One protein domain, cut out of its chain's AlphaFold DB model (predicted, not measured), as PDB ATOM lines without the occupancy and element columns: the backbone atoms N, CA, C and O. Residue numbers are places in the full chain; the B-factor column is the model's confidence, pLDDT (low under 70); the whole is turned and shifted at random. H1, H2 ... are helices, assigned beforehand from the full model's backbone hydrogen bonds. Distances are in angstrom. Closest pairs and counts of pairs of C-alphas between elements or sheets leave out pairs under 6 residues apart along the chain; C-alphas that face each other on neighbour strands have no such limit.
ATOM      1  N   THR A 416      36.761 -20.496   6.953       94.81
ATOM      2  CA  THR A 416      35.907 -20.752   8.114       94.81
ATOM      3  C   THR A 416      34.432 -20.568   7.789       94.81
ATOM      4  O   THR A 416      33.634 -21.419   8.183       94.81
ATOM      5  N   ALA A 417      34.064 -19.546   7.011       95.06
ATOM      6  CA  ALA A 417      32.694 -19.346   6.537       95.06
ATOM      7  C   ALA A 417      32.198 -20.539   5.701       95.06
ATOM      8  O   ALA A 417      31.112 -21.079   5.944       95.06
ATOM      9  N   MET A 418      33.033 -21.019   4.779       95.44
ATOM     10  CA  MET A 418      32.719 -22.164   3.928       95.44
ATOM     11  C   MET A 418      32.598 -23.456   4.746       95.44
ATOM     12  O   MET A 418      31.646 -24.218   4.569       95.44
ATOM     13  N   MET A 419      33.536 -23.717   5.663       96.00
ATOM     14  CA  MET A 419      33.482 -24.897   6.529       96.00
ATOM     15  C   MET A 419      32.246 -24.895   7.424       96.00
ATOM     16  O   MET A 419      31.586 -25.927   7.533       96.00
ATOM     17  N   SER A 420      31.915 -23.754   8.032       95.19
ATOM     18  CA  SER A 420      30.706 -23.593   8.842       95.19
ATOM     19  C   SER A 420      29.453 -23.888   8.020       95.19
ATOM     20  O   SER A 420      28.638 -24.708   8.438       95.19
ATOM     21  N   SER A 421      29.368 -23.340   6.804       94.81
ATOM     22  CA  SER A 421      28.256 -23.607   5.884       94.81
ATOM     23  C   SER A 421      28.112 -25.101   5.567       94.81
ATOM     24  O   SER A 421      27.008 -25.630   5.594       94.81
ATOM     25  N   LEU A 422      29.220 -25.816   5.331       95.56
ATOM     26  CA  LEU A 422      29.206 -27.261   5.053       95.56
ATOM     27  C   LEU A 422      28.857 -28.109   6.283       95.56
ATOM     28  O   LEU A 422      28.181 -29.128   6.152       95.56
ATOM     29  N   ILE A 423      29.302 -27.705   7.475       96.06
ATOM     30  CA  ILE A 423      29.014 -28.394   8.741       96.06
ATOM     31  C   ILE A 423      27.519 -28.344   9.081       96.06
ATOM     32  O   ILE A 423      27.005 -29.293   9.682       96.06
ATOM     33  N   GLU A 424      26.835 -27.266   8.697       93.94
ATOM     34  CA  GLU A 424      25.404 -27.052   8.931       93.94
ATOM     35  C   GLU A 424      24.492 -27.799   7.946       93.94
ATOM     36  O   GLU A 424      23.296 -27.940   8.214       93.94
ATOM     37  N   LEU A 425      25.033 -28.350   6.855       94.44
ATOM     38  CA  LEU A 425      24.264 -29.174   5.921       94.44
ATOM     39  C   LEU A 425      23.890 -30.522   6.555       94.44
ATOM     40  O   LEU A 425      24.746 -31.324   6.950       94.44
ATOM     41  N   ALA A 426      22.587 -30.797   6.631       92.69
ATOM     42  CA  ALA A 426      22.051 -32.024   7.222       92.69
ATOM     43  C   ALA A 426      22.525 -33.284   6.473       92.69
ATOM     44  O   ALA A 426      22.812 -34.309   7.097       92.69
ATOM     45  N   GLU A 427      22.678 -33.199   5.149       92.31
ATOM     46  CA  GLU A 427      23.158 -34.292   4.298       92.31
ATOM     47  C   GLU A 427      24.589 -34.708   4.657       92.31
ATOM     48  O   GLU A 427      24.937 -35.889   4.580       92.31
ATOM     49  N   LEU A 428      25.417 -33.750   5.086       92.88
ATOM     50  CA  LEU A 428      26.813 -33.993   5.431       92.88
ATOM     51  C   LEU A 428      27.001 -34.355   6.910       92.88
ATOM     52  O   LEU A 428      27.953 -35.060   7.249       92.88
ATOM     53  N   SER A 429      26.124 -33.912   7.811       90.44
ATOM     54  CA  SER A 429      26.251 -34.181   9.255       90.44
ATOM     55  C   SER A 429      25.767 -35.576   9.679       90.44
ATOM     56  O   SER A 429      26.182 -36.080  10.728       90.44
ATOM     57  N   ALA A 430      24.972 -36.259   8.847       86.75
ATOM     58  CA  ALA A 430      24.347 -37.547   9.165       86.75
ATOM     59  C   ALA A 430      25.326 -38.656   9.613       86.75
ATOM     60  O   ALA A 430      24.975 -39.499  10.440       86.75
ATOM     61  N   THR A 431      26.563 -38.672   9.100       87.44
ATOM     62  CA  THR A 431      27.567 -39.698   9.453       87.44
ATOM     63  C   THR A 431      28.424 -39.347  10.673       87.44
ATOM     64  O   THR A 431      29.302 -40.129  11.050       87.44
ATOM     65  N   GLY A 432      28.203 -38.179  11.278       89.88
ATOM     66  CA  GLY A 432      29.069 -37.609  12.306       89.88
ATOM     67  C   GLY A 432      30.406 -37.096  11.758       89.88
ATOM     68  O   GLY A 432      30.735 -37.250  10.578       89.88
ATOM     69  N   TYR A 433      31.193 -36.487  12.644       93.94
ATOM     70  CA  TYR A 433      32.436 -35.799  12.293       93.94
ATOM     71  C   TYR A 433      33.678 -36.648  12.629       93.94
ATOM     72  O   TYR A 433      33.713 -37.323  13.666       93.94
ATOM     73  N   PRO A 434      34.741 -36.635  11.800       95.38
ATOM     74  CA  PRO A 434      35.982 -37.326  12.130       95.38
ATOM     75  C   PRO A 434      36.638 -36.738  13.387       95.38
ATOM     76  O   PRO A 434      36.953 -35.553  13.429       95.38
ATOM     77  N   GLN A 435      36.996 -37.580  14.362       95.62
ATOM     78  CA  GLN A 435      37.753 -37.143  15.554       95.62
ATOM     79  C   GLN A 435      39.075 -36.442  15.205       95.62
ATOM     80  O   GLN A 435      39.549 -35.582  15.943       95.62
ATOM     81  N   ARG A 436      39.677 -36.798  14.061       96.38
ATOM     82  CA  ARG A 436      40.886 -36.142  13.554       96.38
ATOM     83  C   ARG A 436      40.662 -34.643  13.332       96.38
ATOM     84  O   ARG A 436      41.552 -33.874  13.669       96.38
ATOM     85  N   MET A 437      39.491 -34.256  12.829       97.00
ATOM     86  CA  MET A 437      39.120 -32.864  12.582       97.00
ATOM     87  C   MET A 437      39.059 -32.081  13.890       97.00
ATOM     88  O   MET A 437      39.763 -31.089  14.048       97.00
ATOM     89  N   THR A 438      38.309 -32.591  14.872       97.50
ATOM     90  CA  THR A 438      38.219 -32.006  16.217       97.50
ATOM     91  C   THR A 438      39.599 -31.847  16.857       97.50
ATOM     92  O   THR A 438      39.916 -30.790  17.396       97.50
ATOM     93  N   ARG A 439      40.450 -32.880  16.764       97.50
ATOM     94  CA  ARG A 439      41.830 -32.823  17.254       97.50
ATOM     95  C   ARG A 439      42.631 -31.716  16.571       97.50
ATOM     96  O   ARG A 439      43.289 -30.954  17.268       97.50
ATOM     97  N   THR A 440      42.600 -31.649  15.242       97.62
ATOM     98  CA  THR A 440      43.354 -30.653  14.470       97.62
ATOM     99  C   THR A 440      42.899 -29.233  14.793       97.62
ATOM    100  O   THR A 440      43.750 -28.374  14.989       97.62
ATOM    101  N   LEU A 441      41.594 -28.992  14.939       97.81
ATOM    102  CA  LEU A 441      41.058 -27.683  15.335       97.81
ATOM    103  C   LEU A 441      41.498 -27.290  16.751       97.81
ATOM    104  O   LEU A 441      41.987 -26.184  16.956       97.81
ATOM    105  N   ALA A 442      41.404 -28.207  17.722       97.56
ATOM    106  CA  ALA A 442      41.867 -27.956  19.089       97.56
ATOM    107  C   ALA A 442      43.384 -27.693  19.154       97.56
ATOM    108  O   ALA A 442      43.835 -26.817  19.888       97.56
ATOM    109  N   GLN A 443      44.178 -28.416  18.359       96.12
ATOM    110  CA  GLN A 443      45.614 -28.164  18.216       96.12
ATOM    111  C   GLN A 443      45.891 -26.809  17.557       96.12
ATOM    112  O   GLN A 443      46.770 -26.093  18.023       96.12
ATOM    113  N   GLY A 444      45.130 -26.438  16.525       95.50
ATOM    114  CA  GLY A 444      45.205 -25.127  15.883       95.50
ATOM    115  C   GLY A 444      44.954 -23.989  16.859       95.50
ATOM    116  O   GLY A 444      45.789 -23.098  16.970       95.50
ATOM    117  N   LEU A 445      43.874 -24.073  17.642       96.44
ATOM    118  CA  LEU A 445      43.574 -23.105  18.701       96.44
ATOM    119  C   LEU A 445      44.727 -22.977  19.700       96.44
ATOM    120  O   LEU A 445      45.114 -21.871  20.061       96.44
ATOM    121  N   PHE A 446      45.306 -24.102  20.125       95.44
ATOM    122  CA  PHE A 446      46.447 -24.086  21.035       95.44
ATOM    123  C   PHE A 446      47.684 -23.422  20.410       95.44
ATOM    124  O   PHE A 446      48.349 -22.635  21.075       95.44
ATOM    125  N   MET A 447      47.987 -23.703  19.139       94.06
ATOM    126  CA  MET A 447      49.119 -23.087  18.435       94.06
ATOM    127  C   MET A 447      48.938 -21.575  18.272       94.06
ATOM    128  O   MET A 447      49.867 -20.829  18.568       94.06
ATOM    129  N   VAL A 448      47.743 -21.125  17.873       93.06
ATOM    130  CA  VAL A 448      47.413 -19.696  17.717       93.06
ATOM    131  C   VAL A 448      47.424 -18.962  19.062       93.06
ATOM    132  O   VAL A 448      47.775 -17.792  19.117       93.06
ATOM    133  N   LEU A 449      47.095 -19.637  20.167       92.69
ATOM    134  CA  LEU A 449      47.245 -19.063  21.507       92.69
ATOM    135  C   LEU A 449      48.710 -18.872  21.923       92.69
ATOM    136  O   LEU A 449      49.031 -17.887  22.580       92.69
ATOM    137  N   LEU A 450      49.592 -19.818  21.585       91.69
ATOM    138  CA  LEU A 450      51.014 -19.738  21.945       91.69
ATOM    139  C   LEU A 450      51.781 -18.719  21.104       91.69
ATOM    140  O   LEU A 450      52.754 -18.131  21.570       91.69
ATOM    141  N   GLN A 451      51.360 -18.544  19.860       88.31
ATOM    142  CA  GLN A 451      51.888 -17.548  18.946       88.31
ATOM    143  C   GLN A 451      50.709 -16.662  18.578       88.31
ATOM    144  O   GLN A 451      50.060 -16.988  17.586       88.31
ATOM    145  N   PRO A 452      50.382 -15.629  19.382       76.81
ATOM    146  CA  PRO A 452      49.230 -14.776  19.119       76.81
ATOM    147  C   PRO A 452      49.337 -14.207  17.702       76.81
ATOM    148  O   PRO A 452      50.088 -13.272  17.436       76.81
ATOM    149  N   ARG A 453      48.625 -14.865  16.782       77.44
ATOM    150  CA  ARG A 453      48.410 -14.454  15.397       77.44
ATOM    151  C   ARG A 453      47.135 -13.620  15.343       77.44
ATOM    152  O   ARG A 453      46.620 -13.173  16.371       77.44
ATOM    153  N   ASN A 454      46.594 -13.440  14.144       82.56
ATOM    154  CA  ASN A 454      45.334 -12.757  13.970       82.56
ATOM    155  C   ASN A 454      44.191 -13.418  14.768       82.56
ATOM    156  O   ASN A 454      43.937 -14.624  14.684       82.56
ATOM    157  N   SER A 455      43.471 -12.585  15.522       89.69
ATOM    158  CA  SER A 455      42.240 -12.929  16.238       89.69
ATOM    159  C   SER A 455      41.162 -13.580  15.354       89.69
ATOM    160  O   SER A 455      40.376 -14.386  15.855       89.69
ATOM    161  N   CYS A 456      41.146 -13.302  14.045       91.12
ATOM    162  CA  CYS A 456      40.211 -13.888  13.085       91.12
ATOM    163  C   CYS A 456      40.396 -15.407  12.959       91.12
ATOM    164  O   CYS A 456      39.409 -16.144  12.950       91.12
ATOM    165  N   ILE A 457      41.646 -15.888  12.971       93.19
ATOM    166  CA  ILE A 457      41.989 -17.313  12.897       93.19
ATOM    167  C   ILE A 457      41.464 -18.014  14.145       93.19
ATOM    168  O   ILE A 457      40.825 -19.062  14.076       93.19
ATOM    169  N   LEU A 458      41.706 -17.405  15.304       94.81
ATOM    170  CA  LEU A 458      41.284 -17.933  16.592       94.81
ATOM    171  C   LEU A 458      39.760 -18.040  16.690       94.81
ATOM    172  O   LEU A 458      39.240 -19.090  17.075       94.81
ATOM    173  N   LYS A 459      39.056 -16.976  16.291       95.19
ATOM    174  CA  LYS A 459      37.596 -16.934  16.220       95.19
ATOM    175  C   LYS A 459      37.061 -17.999  15.265       95.19
ATOM    176  O   LYS A 459      36.253 -18.822  15.683       95.19
ATOM    177  N   GLY A 460      37.571 -18.053  14.037       95.44
ATOM    178  CA  GLY A 460      37.116 -19.006  13.028       95.44
ATOM    179  C   GLY A 460      37.341 -20.469  13.427       95.44
ATOM    180  O   GLY A 460      36.445 -21.299  13.288       95.44
ATOM    181  N   LEU A 461      38.503 -20.807  13.997       97.00
ATOM    182  CA  LEU A 461      38.769 -22.161  14.502       97.00
ATOM    183  C   LEU A 461      37.835 -22.542  15.658       97.00
ATOM    184  O   LEU A 461      37.393 -23.693  15.733       97.00
ATOM    185  N   LEU A 462      37.545 -21.597  16.560       97.38
ATOM    186  CA  LEU A 462      36.634 -21.823  17.678       97.38
ATOM    187  C   LEU A 462      35.199 -22.016  17.184       97.38
ATOM    188  O   LEU A 462      34.535 -22.938  17.650       97.38
ATOM    189  N   GLU A 463      34.748 -21.211  16.221       96.31
ATOM    190  CA  GLU A 463      33.426 -21.316  15.591       96.31
ATOM    191  C   GLU A 463      33.226 -22.677  14.917       96.31
ATOM    192  O   GLU A 463      32.242 -23.363  15.201       96.31
ATOM    193  N   ILE A 464      34.193 -23.134  14.113       97.44
ATOM    194  CA  ILE A 464      34.144 -24.460  13.476       97.44
ATOM    195  C   ILE A 464      34.113 -25.566  14.540       97.44
ATOM    196  O   ILE A 464      33.304 -26.497  14.462       97.44
ATOM    197  N   LEU A 465      35.001 -25.499  15.540       97.94
ATOM    198  CA  LEU A 465      35.060 -26.510  16.597       97.94
ATOM    199  C   LEU A 465      33.753 -26.550  17.394       97.94
ATOM    200  O   LEU A 465      33.273 -27.638  17.727       97.94
ATOM    201  N   PHE A 466      33.179 -25.383  17.682       97.31
ATOM    202  CA  PHE A 466      31.891 -25.247  18.343       97.31
ATOM    203  C   PHE A 466      30.791 -25.877  17.495       97.31
ATOM    204  O   PHE A 466      30.090 -26.748  18.001       97.31
ATOM    205  N   ALA A 467      30.691 -25.537  16.207       96.50
ATOM    206  CA  ALA A 467      29.697 -26.095  15.295       96.50
ATOM    207  C   ALA A 467      29.765 -27.632  15.236       96.50
ATOM    208  O   ALA A 467      28.743 -28.298  15.399       96.50
ATOM    209  N   ILE A 468      30.966 -28.210  15.127       96.88
ATOM    210  CA  ILE A 468      31.173 -29.669  15.148       96.88
ATOM    211  C   ILE A 468      30.720 -30.283  16.474       96.88
ATOM    212  O   ILE A 468      30.022 -31.296  16.485       96.88
ATOM    213  N   CYS A 469      31.118 -29.702  17.609       97.06
ATOM    214  CA  CYS A 469      30.742 -30.231  18.920       97.06
ATOM    215  C   CYS A 469      29.233 -30.104  19.168       97.06
ATOM    216  O   CYS A 469      28.633 -31.010  19.742       97.06
ATOM    217  N   ARG A 470      28.631 -29.009  18.699       95.75
ATOM    218  CA  ARG A 470      27.209 -28.679  18.797       95.75
ATOM    219  C   ARG A 470      26.341 -29.632  17.977       95.75
ATOM    220  O   ARG A 470      25.338 -30.125  18.482       95.75
ATOM    221  N   LEU A 471      26.715 -29.880  16.727       94.56
ATOM    222  CA  LEU A 471      25.925 -30.670  15.777       94.56
ATOM    223  C   LEU A 471      26.238 -32.169  15.833       94.56
ATOM    224  O   LEU A 471      25.508 -32.973  15.257       94.56
ATOM    225  N   SER A 472      27.304 -32.571  16.532       93.88
ATOM    226  CA  SER A 472      27.634 -33.983  16.719       93.88
ATOM    227  C   SER A 472      26.474 -34.730  17.376       93.88
ATOM    228  O   SER A 472      25.988 -34.358  18.445       93.88
ATOM    229  N   THR A 473      26.068 -35.844  16.765       88.50
ATOM    230  CA  THR A 473      24.994 -36.700  17.284       88.50
ATOM    231  C   THR A 473      25.390 -37.446  18.552       88.50
ATOM    232  O   THR A 473      24.527 -38.039  19.195       88.50
ATOM    233  N   ASP A 474      26.667 -37.433  18.941       87.31
ATOM    234  CA  ASP A 474      27.174 -37.997  20.187       87.31
ATOM    235  C   ASP A 474      28.199 -37.092  20.893       87.31
ATOM    236  O   ASP A 474      28.707 -36.113  20.348       87.31
ATOM    237  N   ALA A 475      28.536 -37.451  22.135       91.56
ATOM    238  CA  ALA A 475      29.527 -36.728  22.933       91.56
ATOM    239  C   ALA A 475      30.990 -36.955  22.484       91.56
ATOM    240  O   ALA A 475      31.911 -36.532  23.187       91.56
ATOM    241  N   SER A 476      31.258 -37.664  21.379       94.19
ATOM    242  CA  SER A 476      32.626 -38.051  21.009       94.19
ATOM    243  C   SER A 476      33.467 -36.867  20.534       94.19
ATOM    244  O   SER A 476      34.631 -36.777  20.928       94.19
ATOM    245  N   ALA A 477      32.880 -35.936  19.773       96.19
ATOM    246  CA  ALA A 477      33.553 -34.726  19.304       96.19
ATOM    247  C   ALA A 477      34.006 -33.851  20.482       96.19
ATOM    248  O   ALA A 477      35.200 -33.608  20.647       96.19
ATOM    249  N   ILE A 478      33.090 -33.480  21.383       97.31
ATOM    250  CA  ILE A 478      33.429 -32.676  22.566       97.31
ATOM    251  C   ILE A 478      34.385 -33.413  23.517       97.31
ATOM    252  O   ILE A 478      35.344 -32.825  24.009       97.31
ATOM    253  N   THR A 479      34.231 -34.730  23.703       97.25
ATOM    254  CA  THR A 479      35.192 -35.537  24.482       97.25
ATOM    255  C   THR A 479      36.590 -35.505  23.858       97.25
ATOM    256  O   THR A 479      37.594 -35.439  24.570       97.25
ATOM    257  N   CYS A 480      36.678 -35.560  22.527       97.69
ATOM    258  CA  CYS A 480      37.934 -35.436  21.797       97.69
ATOM    259  C   CYS A 480      38.540 -34.036  21.983       97.69
ATOM    260  O   CYS A 480      39.724 -33.942  22.300       97.69
ATOM    261  N   ALA A 481      37.741 -32.970  21.901       97.94
ATOM    262  CA  ALA A 481      38.192 -31.600  22.151       97.94
ATOM    263  C   ALA A 481      38.736 -31.426  23.583       97.94
ATOM    264  O   ALA A 481      39.839 -30.913  23.769       97.94
ATOM    265  N   ILE A 482      38.024 -31.939  24.596       97.94
ATOM    266  CA  ILE A 482      38.470 -31.945  26.002       97.94
ATOM    267  C   ILE A 482      39.809 -32.678  26.140       97.94
ATOM    268  O   ILE A 482      40.736 -32.155  26.757       97.94
ATOM    269  N   ARG A 483      39.956 -33.854  25.512       97.12
ATOM    270  CA  ARG A 483      41.218 -34.616  25.511       97.12
ATOM    271  C   ARG A 483      42.373 -33.816  24.905       97.12
ATOM    272  O   ARG A 483      43.512 -33.962  25.344       97.12
ATOM    273  N   HIS A 484      42.077 -32.963  23.932       96.81
ATOM    274  CA  HIS A 484      43.023 -32.044  23.305       96.81
ATOM    275  C   HIS A 484      43.031 -30.654  23.955       96.81
ATOM    276  O   HIS A 484      43.376 -29.670  23.314       96.81
ATOM    277  N   ARG A 485      42.745 -30.602  25.265       96.25
ATOM    278  CA  ARG A 485      42.952 -29.442  26.145       96.25
ATOM    279  C   ARG A 485      42.066 -28.235  25.832       96.25
ATOM    280  O   ARG A 485      42.399 -27.139  26.276       96.25
ATOM    281  N   VAL A 486      40.920 -28.418  25.164       97.06
ATOM    282  CA  VAL A 486      40.022 -27.291  24.847       97.06
ATOM    283  C   VAL A 486      39.629 -26.502  26.097       97.06
ATOM    284  O   VAL A 486      39.654 -25.288  26.064       97.06
ATOM    285  N   PHE A 487      39.386 -27.152  27.241       96.00
ATOM    286  CA  PHE A 487      39.028 -26.438  28.474       96.00
ATOM    287  C   PHE A 487      40.103 -25.437  28.932       96.00
ATOM    288  O   PHE A 487      39.783 -24.310  29.293       96.00
ATOM    289  N   TYR A 488      41.382 -25.822  28.865       95.06
ATOM    290  CA  TYR A 488      42.489 -24.913  29.170       95.06
ATOM    291  C   TYR A 488      42.552 -23.757  28.162       95.06
ATOM    292  O   TYR A 488      42.693 -22.608  28.568       95.06
ATOM    293  N   ILE A 489      42.391 -24.058  26.868       95.81
ATOM    294  CA  ILE A 489      42.338 -23.066  25.783       95.81
ATOM    295  C   ILE A 489      41.234 -22.033  26.061       95.81
ATOM    296  O   ILE A 489      41.504 -20.840  25.992       95.81
ATOM    297  N   LEU A 490      40.025 -22.462  26.446       95.69
ATOM    298  CA  LEU A 490      38.906 -21.555  26.738       95.69
ATOM    299  C   LEU A 490      39.188 -20.626  27.923       95.69
ATOM    300  O   LEU A 490      38.847 -19.452  27.845       95.69
ATOM    301  N   ILE A 491      39.845 -21.110  28.985       94.06
ATOM    302  CA  ILE A 491      40.251 -20.257  30.118       94.06
ATOM    303  C   ILE A 491      41.202 -19.151  29.646       94.06
ATOM    304  O   ILE A 491      41.056 -18.000  30.051       94.06
ATOM    305  N   GLN A 492      42.173 -19.481  28.788       93.56
ATOM    306  CA  GLN A 492      43.100 -18.479  28.252       93.56
ATOM    307  C   GLN A 492      42.370 -17.470  27.357       93.56
ATOM    308  O   GLN A 492      42.575 -16.269  27.490       93.56
ATOM    309  N   LEU A 493      41.467 -17.942  26.497       93.56
ATOM    310  CA  LEU A 493      40.661 -17.079  25.632       93.56
ATOM    311  C   LEU A 493      39.748 -16.132  26.412       93.56
ATOM    312  O   LEU A 493      39.666 -14.956  26.063       93.56
ATOM    313  N   GLU A 494      39.113 -16.614  27.483       93.56
ATOM    314  CA  GLU A 494      38.287 -15.783  28.359       93.56
ATOM    315  C   GLU A 494      39.107 -14.663  29.005       93.56
ATOM    316  O   GLU A 494      38.669 -13.514  29.040       93.56
ATOM    317  N   LYS A 495      40.317 -14.981  29.484       91.69
ATOM    318  CA  LYS A 495      41.230 -14.000  30.091       91.69
ATOM    319  C   LYS A 495      41.660 -12.919  29.110       91.69
ATOM    320  O   LYS A 495      41.792 -11.765  29.503       91.69
ATOM    321  N   LEU A 496      41.879 -13.300  27.854       92.38
ATOM    322  CA  LEU A 496      42.252 -12.366  26.796       92.38
ATOM    323  C   LEU A 496      41.053 -11.548  26.287       92.38
ATOM    324  O   LEU A 496      41.261 -10.535  25.628       92.38
ATOM    325  N   GLY A 497      39.814 -11.972  26.563       92.19
ATOM    326  CA  GLY A 497      38.601 -11.271  26.132       92.19
ATOM    327  C   GLY A 497      38.422 -11.202  24.611       92.19
ATOM    328  O   GLY A 497      37.721 -10.321  24.125       92.19
ATOM    329  N   LEU A 498      39.067 -12.100  23.855       89.06
ATOM    330  CA  LEU A 498      39.113 -12.033  22.387       89.06
ATOM    331  C   LEU A 498      37.849 -12.579  21.714       89.06
ATOM    332  O   LEU A 498      37.489 -12.138  20.626       89.06
ATOM    333  N   VAL A 499      37.210 -13.579  22.324       93.00
ATOM    334  CA  VAL A 499      36.083 -14.324  21.746       93.00
ATOM    335  C   VAL A 499      35.121 -14.773  22.845       93.00
ATOM    336  O   VAL A 499      35.552 -15.064  23.963       93.00
ATOM    337  N   ASP A 500      33.827 -14.863  22.528       94.25
ATOM    338  CA  ASP A 500      32.850 -15.463  23.440       94.25
ATOM    339  C   ASP A 500      33.055 -16.982  23.503       94.25
ATOM    340  O   ASP A 500      32.830 -17.717  22.541       94.25
ATOM    341  N   VAL A 501      33.514 -17.449  24.660       95.88
ATOM    342  CA  VAL A 501      33.777 -18.864  24.936       95.88
ATOM    343  C   VAL A 501      32.650 -19.546  25.705       95.88
ATOM    344  O   VAL A 501      32.697 -20.768  25.883       95.88
ATOM    345  N   GLN A 502      31.637 -18.798  26.161       94.50
ATOM    346  CA  GLN A 502      30.567 -19.335  27.001       94.50
ATOM    347  C   GLN A 502      29.840 -20.519  26.342       94.50
ATOM    348  O   GLN A 502      29.709 -21.551  27.007       94.50
ATOM    349  N   PRO A 503      29.470 -20.471  25.046       95.31
ATOM    350  CA  PRO A 503      28.792 -21.599  24.410       95.31
ATOM    351  C   PRO A 503      29.623 -22.890  24.429       95.31
ATOM    352  O   PRO A 503      29.081 -23.990  24.538       95.31
ATOM    353  N   MET A 504      30.954 -22.783  24.354       96.69
ATOM    354  CA  MET A 504      31.827 -23.953  24.427       96.69
ATOM    355  C   MET A 504      31.970 -24.471  25.864       96.69
ATOM    356  O   MET A 504      32.016 -25.687  26.061       96.69
ATOM    357  N   PHE A 505      32.006 -23.593  26.874       95.75
ATOM    358  CA  PHE A 505      31.971 -24.023  28.276       95.75
ATOM    359  C   PHE A 505      30.701 -24.817  28.594       95.75
ATOM    360  O   PHE A 505      30.797 -25.856  29.248       95.75
ATOM    361  N   ASP A 506      29.553 -24.402  28.062       94.12
ATOM    362  CA  ASP A 506      28.279 -25.107  28.237       94.12
ATOM    363  C   ASP A 506      28.321 -26.513  27.608       94.12
ATOM    364  O   ASP A 506      27.885 -27.490  28.223       94.12
ATOM    365  N   LEU A 507      28.931 -26.661  26.424       95.56
ATOM    366  CA  LEU A 507      29.152 -27.977  25.809       95.56
ATOM    367  C   LEU A 507      30.104 -28.856  26.630       95.56
ATOM    368  O   LEU A 507      29.867 -30.060  26.765       95.56
ATOM    369  N   VAL A 508      31.179 -28.282  27.184       96.56
ATOM    370  CA  VAL A 508      32.100 -29.009  28.072       96.56
ATOM    371  C   VAL A 508      31.352 -29.489  29.312       96.56
ATOM    372  O   VAL A 508      31.426 -30.676  29.621       96.56
ATOM    373  N   ALA A 509      30.601 -28.605  29.971       95.06
ATOM    374  CA  ALA A 509      29.789 -28.897  31.147       95.06
ATOM    375  C   ALA A 509      28.796 -30.041  30.884       95.06
ATOM    376  O   ALA A 509      28.776 -31.033  31.618       95.06
ATOM    377  N   GLY A 510      28.049 -29.959  29.780       93.88
ATOM    378  CA  GLY A 510      27.109 -30.994  29.357       93.88
ATOM    379  C   GLY A 510      27.770 -32.333  29.010       93.88
ATOM    380  O   GLY A 510      27.161 -33.387  29.182       93.88
ATOM    381  N   ALA A 511      29.036 -32.339  28.578       95.75
ATOM    382  CA  ALA A 511      29.775 -33.566  28.277       95.75
ATOM    383  C   ALA A 511      30.226 -34.337  29.531       95.75
ATOM    384  O   ALA A 511      30.452 -35.553  29.446       95.75
ATOM    385  N   LEU A 512      30.314 -33.679  30.698       96.12
ATOM    386  CA  LEU A 512      30.740 -34.265  31.986       96.12
ATOM    387  C   LEU A 512      29.733 -35.268  32.580       96.12
ATOM    388  O   LEU A 512      29.831 -35.643  33.745       96.12
ATOM    389  N   VAL A 513      28.778 -35.730  31.778       95.25
ATOM    390  CA  VAL A 513      27.844 -36.823  32.081       95.25
ATOM    391  C   VAL A 513      28.362 -38.183  31.599       95.25
ATOM    392  O   VAL A 513      27.674 -39.191  31.717       95.25
ATOM    393  N   THR A 514      29.567 -38.236  31.012       95.75
ATOM    394  CA  THR A 514      30.172 -39.486  30.533       95.75
ATOM    395  C   THR A 514      31.538 -39.757  31.174       95.75
ATOM    396  O   THR A 514      32.355 -38.836  31.291       95.75
ATOM    397  N   PRO A 515      31.876 -41.025  31.492       96.69
ATOM    398  CA  PRO A 515      33.170 -41.354  32.102       96.69
ATOM    399  C   PRO A 515      34.373 -40.998  31.218       96.69
ATOM    400  O   PRO A 515      35.463 -40.720  31.713       96.69
ATOM    401  N   ALA A 516      34.199 -41.042  29.893       96.69
ATOM    402  CA  ALA A 516      35.261 -40.725  28.942       96.69
ATOM    403  C   ALA A 516      35.587 -39.223  28.930       96.69
ATOM    404  O   ALA A 516      36.765 -38.864  28.915       96.69
ATOM    405  N   ALA A 517      34.563 -38.364  28.964       96.62
ATOM    406  CA  ALA A 517      34.736 -36.918  29.046       96.62
ATOM    407  C   ALA A 517      35.349 -36.502  30.385       96.62
ATOM    408  O   ALA A 517      36.296 -35.726  30.388       96.62
ATOM    409  N   LEU A 518      34.893 -37.077  31.502       97.31
ATOM    410  CA  LEU A 518      35.447 -36.804  32.833       97.31
ATOM    411  C   LEU A 518      36.935 -37.167  32.942       97.31
ATOM    412  O   LEU A 518      37.720 -36.379  33.458       97.31
ATOM    413  N   ARG A 519      37.362 -38.317  32.402       97.38
ATOM    414  CA  ARG A 519      38.793 -38.679  32.345       97.38
ATOM    415  C   ARG A 519      39.599 -37.764  31.437       97.38
ATOM    416  O   ARG A 519      40.713 -37.377  31.782       97.38
ATOM    417  N   ALA A 520      39.049 -37.417  30.275       96.81
ATOM    418  CA  ALA A 520      39.679 -36.448  29.390       96.81
ATOM    419  C   ALA A 520      39.840 -35.091  30.095       96.81
ATOM    420  O   ALA A 520      40.909 -34.488  30.010       96.81
ATOM    421  N   PHE A 521      38.816 -34.661  30.835       97.06
ATOM    422  CA  PHE A 521      38.814 -33.427  31.609       97.06
ATOM    423  C   PHE A 521      39.841 -33.484  32.735       97.06
ATOM    424  O   PHE A 521      40.654 -32.578  32.822       97.06
ATOM    425  N   HIS A 522      39.891 -34.561  33.525       96.88
ATOM    426  CA  HIS A 522      40.904 -34.764  34.567       96.88
ATOM    427  C   HIS A 522      42.324 -34.574  34.018       96.88
ATOM    428  O   HIS A 522      43.116 -33.795  34.552       96.88
ATOM    429  N   ASN A 523      42.629 -35.238  32.901       94.25
ATOM    430  CA  ASN A 523      43.944 -35.163  32.269       94.25
ATOM    431  C   ASN A 523      44.270 -33.752  31.758       94.25
ATOM    432  O   ASN A 523      45.402 -33.298  31.911       94.25
ATOM    433  N   ALA A 524      43.292 -33.049  31.182       91.81
ATOM    434  CA  ALA A 524      43.465 -31.671  30.728       91.81
ATOM    435  C   ALA A 524      43.586 -30.682  31.902       91.81
ATOM    436  O   ALA A 524      44.454 -29.813  31.892       91.81
ATOM    437  N   PHE A 525      42.763 -30.839  32.940       94.00
ATOM    438  CA  PHE A 525      42.695 -29.958  34.105       94.00
ATOM    439  C   PHE A 525      43.978 -29.989  34.940       94.00
ATOM    440  O   PHE A 525      44.389 -28.967  35.489       94.00
ATOM    441  N   ARG A 526      44.680 -31.131  34.979       93.31
ATOM    442  CA  ARG A 526      46.001 -31.244  35.622       93.31
ATOM    443  C   ARG A 526      47.036 -30.262  35.069       93.31
ATOM    444  O   ARG A 526      47.966 -29.932  35.797       93.31
ATOM    445  N   LEU A 527      46.863 -29.794  33.834       88.31
ATOM    446  CA  LEU A 527      47.757 -28.836  33.180       88.31
ATOM    447  C   LEU A 527      47.413 -27.374  33.493       88.31
ATOM    448  O   LEU A 527      48.235 -26.498  33.252       88.31
ATOM    449  N   VAL A 528      46.222 -27.099  34.032       90.56
ATOM    450  CA  VAL A 528      45.820 -25.749  34.448       90.56
ATOM    451  C   VAL A 528      46.634 -25.370  35.686       90.56
ATOM    452  O   VAL A 528      46.627 -26.116  36.674       90.56
ATOM    453  N   SER A 529      47.327 -24.230  35.644       91.06
ATOM    454  CA  SER A 529      48.174 -23.765  36.747       91.06
ATOM    455  C   SER A 529      47.349 -23.449  38.003       91.06
ATOM    456  O   SER A 529      46.139 -23.229  37.936       91.06
ATOM    457  N   ARG A 530      47.979 -23.433  39.185       90.12
ATOM    458  CA  ARG A 530      47.266 -23.109  40.437       90.12
ATOM    459  C   ARG A 530      46.707 -21.681  40.432       90.12
ATOM    460  O   ARG A 530      45.582 -21.492  40.881       90.12
ATOM    461  N   SER A 531      47.452 -20.715  39.895       88.25
ATOM    462  CA  SER A 531      47.001 -19.325  39.749       88.25
ATOM    463  C   SER A 531      45.825 -19.208  38.777       88.25
ATOM    464  O   SER A 531      44.862 -18.492  39.051       88.25
ATOM    465  N   ASP A 532      45.838 -19.969  37.678       86.56
ATOM    466  CA  ASP A 532      44.700 -20.019  36.757       86.56
ATOM    467  C   ASP A 532      43.448 -20.568  37.438       86.56
ATOM    468  O   ASP A 532      42.369 -20.029  37.229       86.56
ATOM    469  N   ARG A 533      43.585 -21.586  38.297       86.94
ATOM    470  CA  ARG A 533      42.455 -22.161  39.047       86.94
ATOM    471  C   ARG A 533      41.833 -21.176  40.034       86.94
ATOM    472  O   ARG A 533      40.627 -21.208  40.230       86.94
ATOM    473  N   GLN A 534      42.647 -20.325  40.656       85.25
ATOM    474  CA  GLN A 534      42.176 -19.316  41.613       85.25
ATOM    475  C   GLN A 534      41.516 -18.113  40.931       85.25
ATOM    476  O   GLN A 534      40.710 -17.432  41.549       85.25
ATOM    477  N   SER A 535      41.847 -17.862  39.662       81.31
ATOM    478  CA  SER A 535      41.290 -16.761  38.863       81.31
ATOM    479  C   SER A 535      40.078 -17.172  38.018       81.31
ATOM    480  O   SER A 535      39.634 -16.403  37.165       81.31
ATOM    481  N   LEU A 536      39.544 -18.379  38.229       83.38
ATOM    482  CA  LEU A 536      38.336 -18.835  37.546       83.38
ATOM    483  C   LEU A 536      37.126 -18.047  38.046       83.38
ATOM    484  O   LEU A 536      36.886 -17.966  39.247       83.38
ATOM    485  N   ARG A 537      36.331 -17.516  37.114       85.56
ATOM    486  CA  ARG A 537      35.030 -16.916  37.435       85.56
ATOM    487  C   ARG A 537      34.067 -17.978  37.968       85.56
ATOM    488  O   ARG A 537      34.198 -19.157  37.626       85.56
ATOM    489  N   ASP A 538      33.043 -17.545  38.703       85.31
ATOM    490  CA  ASP A 538      32.035 -18.406  39.349       85.31
ATOM    491  C   ASP A 538      31.474 -19.499  38.427       85.31
ATOM    492  O   ASP A 538      31.284 -20.648  38.827       85.31
ATOM    493  N   ARG A 539      31.260 -19.171  37.148       78.75
ATOM    494  CA  ARG A 539      30.750 -20.124  36.151       78.75
ATOM    495  C   ARG A 539      31.729 -21.256  35.848       78.75
ATOM    496  O   ARG A 539      31.328 -22.417  35.801       78.75
ATOM    497  N   VAL A 540      33.011 -20.948  35.654       89.12
ATOM    498  CA  VAL A 540      34.031 -21.975  35.398       89.12
ATOM    499  C   VAL A 540      34.318 -22.762  36.678       89.12
ATOM    500  O   VAL A 540      34.537 -23.973  36.616       89.12
ATOM    501  N   ALA A 541      34.237 -22.109  37.842       90.56
ATOM    502  CA  ALA A 541      34.325 -22.771  39.139       90.56
ATOM    503  C   ALA A 541      33.243 -23.853  39.292       90.56
ATOM    504  O   ALA A 541      33.560 -24.976  39.684       90.56
ATOM    505  N   HIS A 542      32.004 -23.573  38.876       89.94
ATOM    506  CA  HIS A 542      30.924 -24.559  38.884       89.94
ATOM    507  C   HIS A 542      31.256 -25.811  38.046       89.94
ATOM    508  O   HIS A 542      31.061 -26.933  38.504       89.94
ATOM    509  N   ILE A 543      31.810 -25.650  36.836       94.06
ATOM    510  CA  ILE A 543      32.225 -26.793  35.994       94.06
ATOM    511  C   ILE A 543      33.253 -27.666  36.727       94.06
ATOM    512  O   ILE A 543      33.180 -28.895  36.664       94.06
ATOM    513  N   VAL A 544      34.197 -27.045  37.439       94.44
ATOM    514  CA  VAL A 544      35.231 -27.750  38.213       94.44
ATOM    515  C   VAL A 544      34.638 -28.485  39.418       94.44
ATOM    516  O   VAL A 544      35.063 -29.612  39.689       94.44
ATOM    517  N   VAL A 545      33.662 -27.897  40.117       93.38
ATOM    518  CA  VAL A 545      32.942 -28.548  41.229       93.38
ATOM    519  C   VAL A 545      32.238 -29.808  40.730       93.38
ATOM    520  O   VAL A 545      32.573 -30.905  41.180       93.38
ATOM    521  N   THR A 546      31.406 -29.681  39.693       93.25
ATOM    522  CA  THR A 546      30.684 -30.814  39.098       93.25
ATOM    523  C   THR A 546      31.625 -31.899  38.579       93.25
ATOM    524  O   THR A 546      31.382 -33.092  38.761       93.25
ATOM    525  N   TYR A 547      32.727 -31.513  37.927       95.50
ATOM    526  CA  TYR A 547      33.760 -32.465  37.526       95.50
ATOM    527  C   TYR A 547      34.325 -33.214  38.740       95.50
ATOM    528  O   TYR A 547      34.468 -34.433  38.680       95.50
ATOM    529  N   THR A 548      34.652 -32.512  39.826       95.19
ATOM    530  CA  THR A 548      35.287 -33.106  41.010       95.19
ATOM    531  C   THR A 548      34.375 -34.133  41.674       95.19
ATOM    532  O   THR A 548      34.830 -35.228  42.001       95.19
ATOM    533  N   GLU A 549      33.094 -33.812  41.830       94.62
ATOM    534  CA  GLU A 549      32.074 -34.716  42.376       94.62
ATOM    535  C   GLU A 549      31.902 -35.948  41.484       94.62
ATOM    536  O   GLU A 549      32.085 -37.087  41.923       94.62
ATOM    537  N   ARG A 550      31.667 -35.738  40.183       95.44
ATOM    538  CA  ARG A 550      31.423 -36.837  39.238       95.44
ATOM    539  C   ARG A 550      32.656 -37.687  38.964       95.44
ATOM    540  O   ARG A 550      32.523 -38.862  38.636       95.44
ATOM    541  N   TYR A 551      33.859 -37.131  39.081       96.62
ATOM    542  CA  TYR A 551      35.087 -37.902  38.912       96.62
ATOM    543  C   TYR A 551      35.292 -38.883  40.069       96.62
ATOM    544  O   TYR A 551      35.644 -40.031  39.814       96.62
ATOM    545  N   LYS A 552      34.991 -38.484  41.315       95.69
ATOM    546  CA  LYS A 552      34.988 -39.405  42.471       95.69
ATOM    547  C   LYS A 552      33.993 -40.549  42.268       95.69
ATOM    548  O   LYS A 552      34.289 -41.696  42.590       95.69
ATOM    549  N   LEU A 553      32.841 -40.249  41.667       96.31
ATOM    550  CA  LEU A 553      31.812 -41.244  41.369       96.31
ATOM    551  C   LEU A 553      32.273 -42.314  40.365       96.31
ATOM    552  O   LEU A 553      31.778 -43.438  40.423       96.31
ATOM    553  N   ILE A 554      33.228 -42.014  39.473       96.19
ATOM    554  CA  ILE A 554      33.739 -42.999  38.503       96.19
ATOM    555  C   ILE A 554      34.304 -44.221  39.218       96.19
ATOM    556  O   ILE A 554      33.995 -45.332  38.808       96.19
ATOM    557  N   GLU A 555      35.094 -44.040  40.274       92.81
ATOM    558  CA  GLU A 555      35.741 -45.162  40.961       92.81
ATOM    559  C   GLU A 555      34.720 -46.088  41.628       92.81
ATOM    560  O   GLU A 555      34.838 -47.311  41.547       92.81
ATOM    561  N   ALA A 556      33.694 -45.511  42.261       94.50
ATOM    562  CA  ALA A 556      32.603 -46.274  42.857       94.50
ATOM    563  C   ALA A 556      31.799 -47.017  41.779       94.50
ATOM    564  O   ALA A 556      31.557 -48.217  41.890       94.50
TER     565      ALA A 556
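This is residues 416 to 556 of the 758 residues of the protein "MYND-type domain-containing protein" of Schizophyllum commune (strain H4-8 / FGSC 9210) (UniProt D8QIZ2). Helices stand mostly side by side in a short, thick slab, with a four-helix, up-and-down bundle of two helical hairpins, H3 with H4 and H6 with H7, as its body. H1 packs on H4 at one end of the longest axis; short H5 fits among H3, H7 and H8, and H8 leads over to long H10 at the other end, with the small helices H2 and H9 at the margins. The printed part has 141 residues with ten named helices, H1 to H10 in order along the chain, and no named strand, which is the class all helix. The whole is compact, with a radius of gyration of the C-alphas of 14.8 A and spans of 41 by 35 by 22 A.

H1 is residues 416 to 423 and begins at C-alpha 416 at (35.907, -20.752, 8.114). H2 is the four residues 426 to 429. H3, residues 435 to 450, is 22.8 A from first to last C-alpha, and H4, residues 455 to 471, is 24.1 A. H5 is residues 476 to 483. H6, residues 486 to 496, begins at C-alpha 486 at (40.022, -27.291, 24.847) and is 15.2 A long. H7, residues 502 to 511, is 14.3 A long, and H8, residues 515 to 525, is 15.0 A long. H9 is the five residues 530 to 534. H10, residues 538 to 556, is the longest helix at 28.1 A and ends at C-alpha 556 at (32.603, -46.274, 42.857).

H3, H4, H6 and H7 form the bundle, up and down, each running against the one before it. The hairpin H3 and H4 touches at a shallow tilt of 27 degrees, opposite ways, with the closest C-alphas those of Leu 441 and Leu 461, 6.0 A apart. The hairpin H6 and H7 has a shallow tilt of 22 degrees, with its closest C-alphas, Phe 487 and Val 508, 7.4 A apart. H3 touches H6 with residues 442 to 449 alone, closest at the C-alphas of Ala 442 and Val 486, 6.1 A. H4 touches H7 with residues 466 to 470 alone, closest at the C-alphas of Phe 466 and Met 504, 6.2 A, at a steep tilt of 36 degrees, only just past shallow. H3 and H7 are apart. H1 touches H4, the same way at 6 degrees, a shallow tilt; the C-alphas of Thr 416 and Gly 460 are the closest, 5.4 A apart. H2 touches no helix. H5 is about perpendicular to H7, at 76 degrees, and touches it, with the closest C-alphas those of Ile 478 and Val 508, 6.7 A apart. H5 touches H8 at a shallow tilt of 28 degrees, the same way, with the closest C-alphas those of Arg 483 and Ala 520, 4.6 A apart. H10 touches H8 with residues 547 to 554 alone, at a steep tilt of 54 degrees, opposite ways, closest at the C-alphas of Leu 518 and Tyr 551, 6.2 A. H9 is near H6 and touches no helix. Every O i to N i+4 pair is within hydrogen-bond range in H1 and H3 to H9; in H10 13 of 15 are, and H2 is too short for such a pair.

The two C-alphas farthest apart are those of Asn 454 and Ala 556, at 46.0 A. The printed part has no cut, and the links between successive helices are tight. The mean pLDDT of the printed part is 93.6, and no printed residue is under 70.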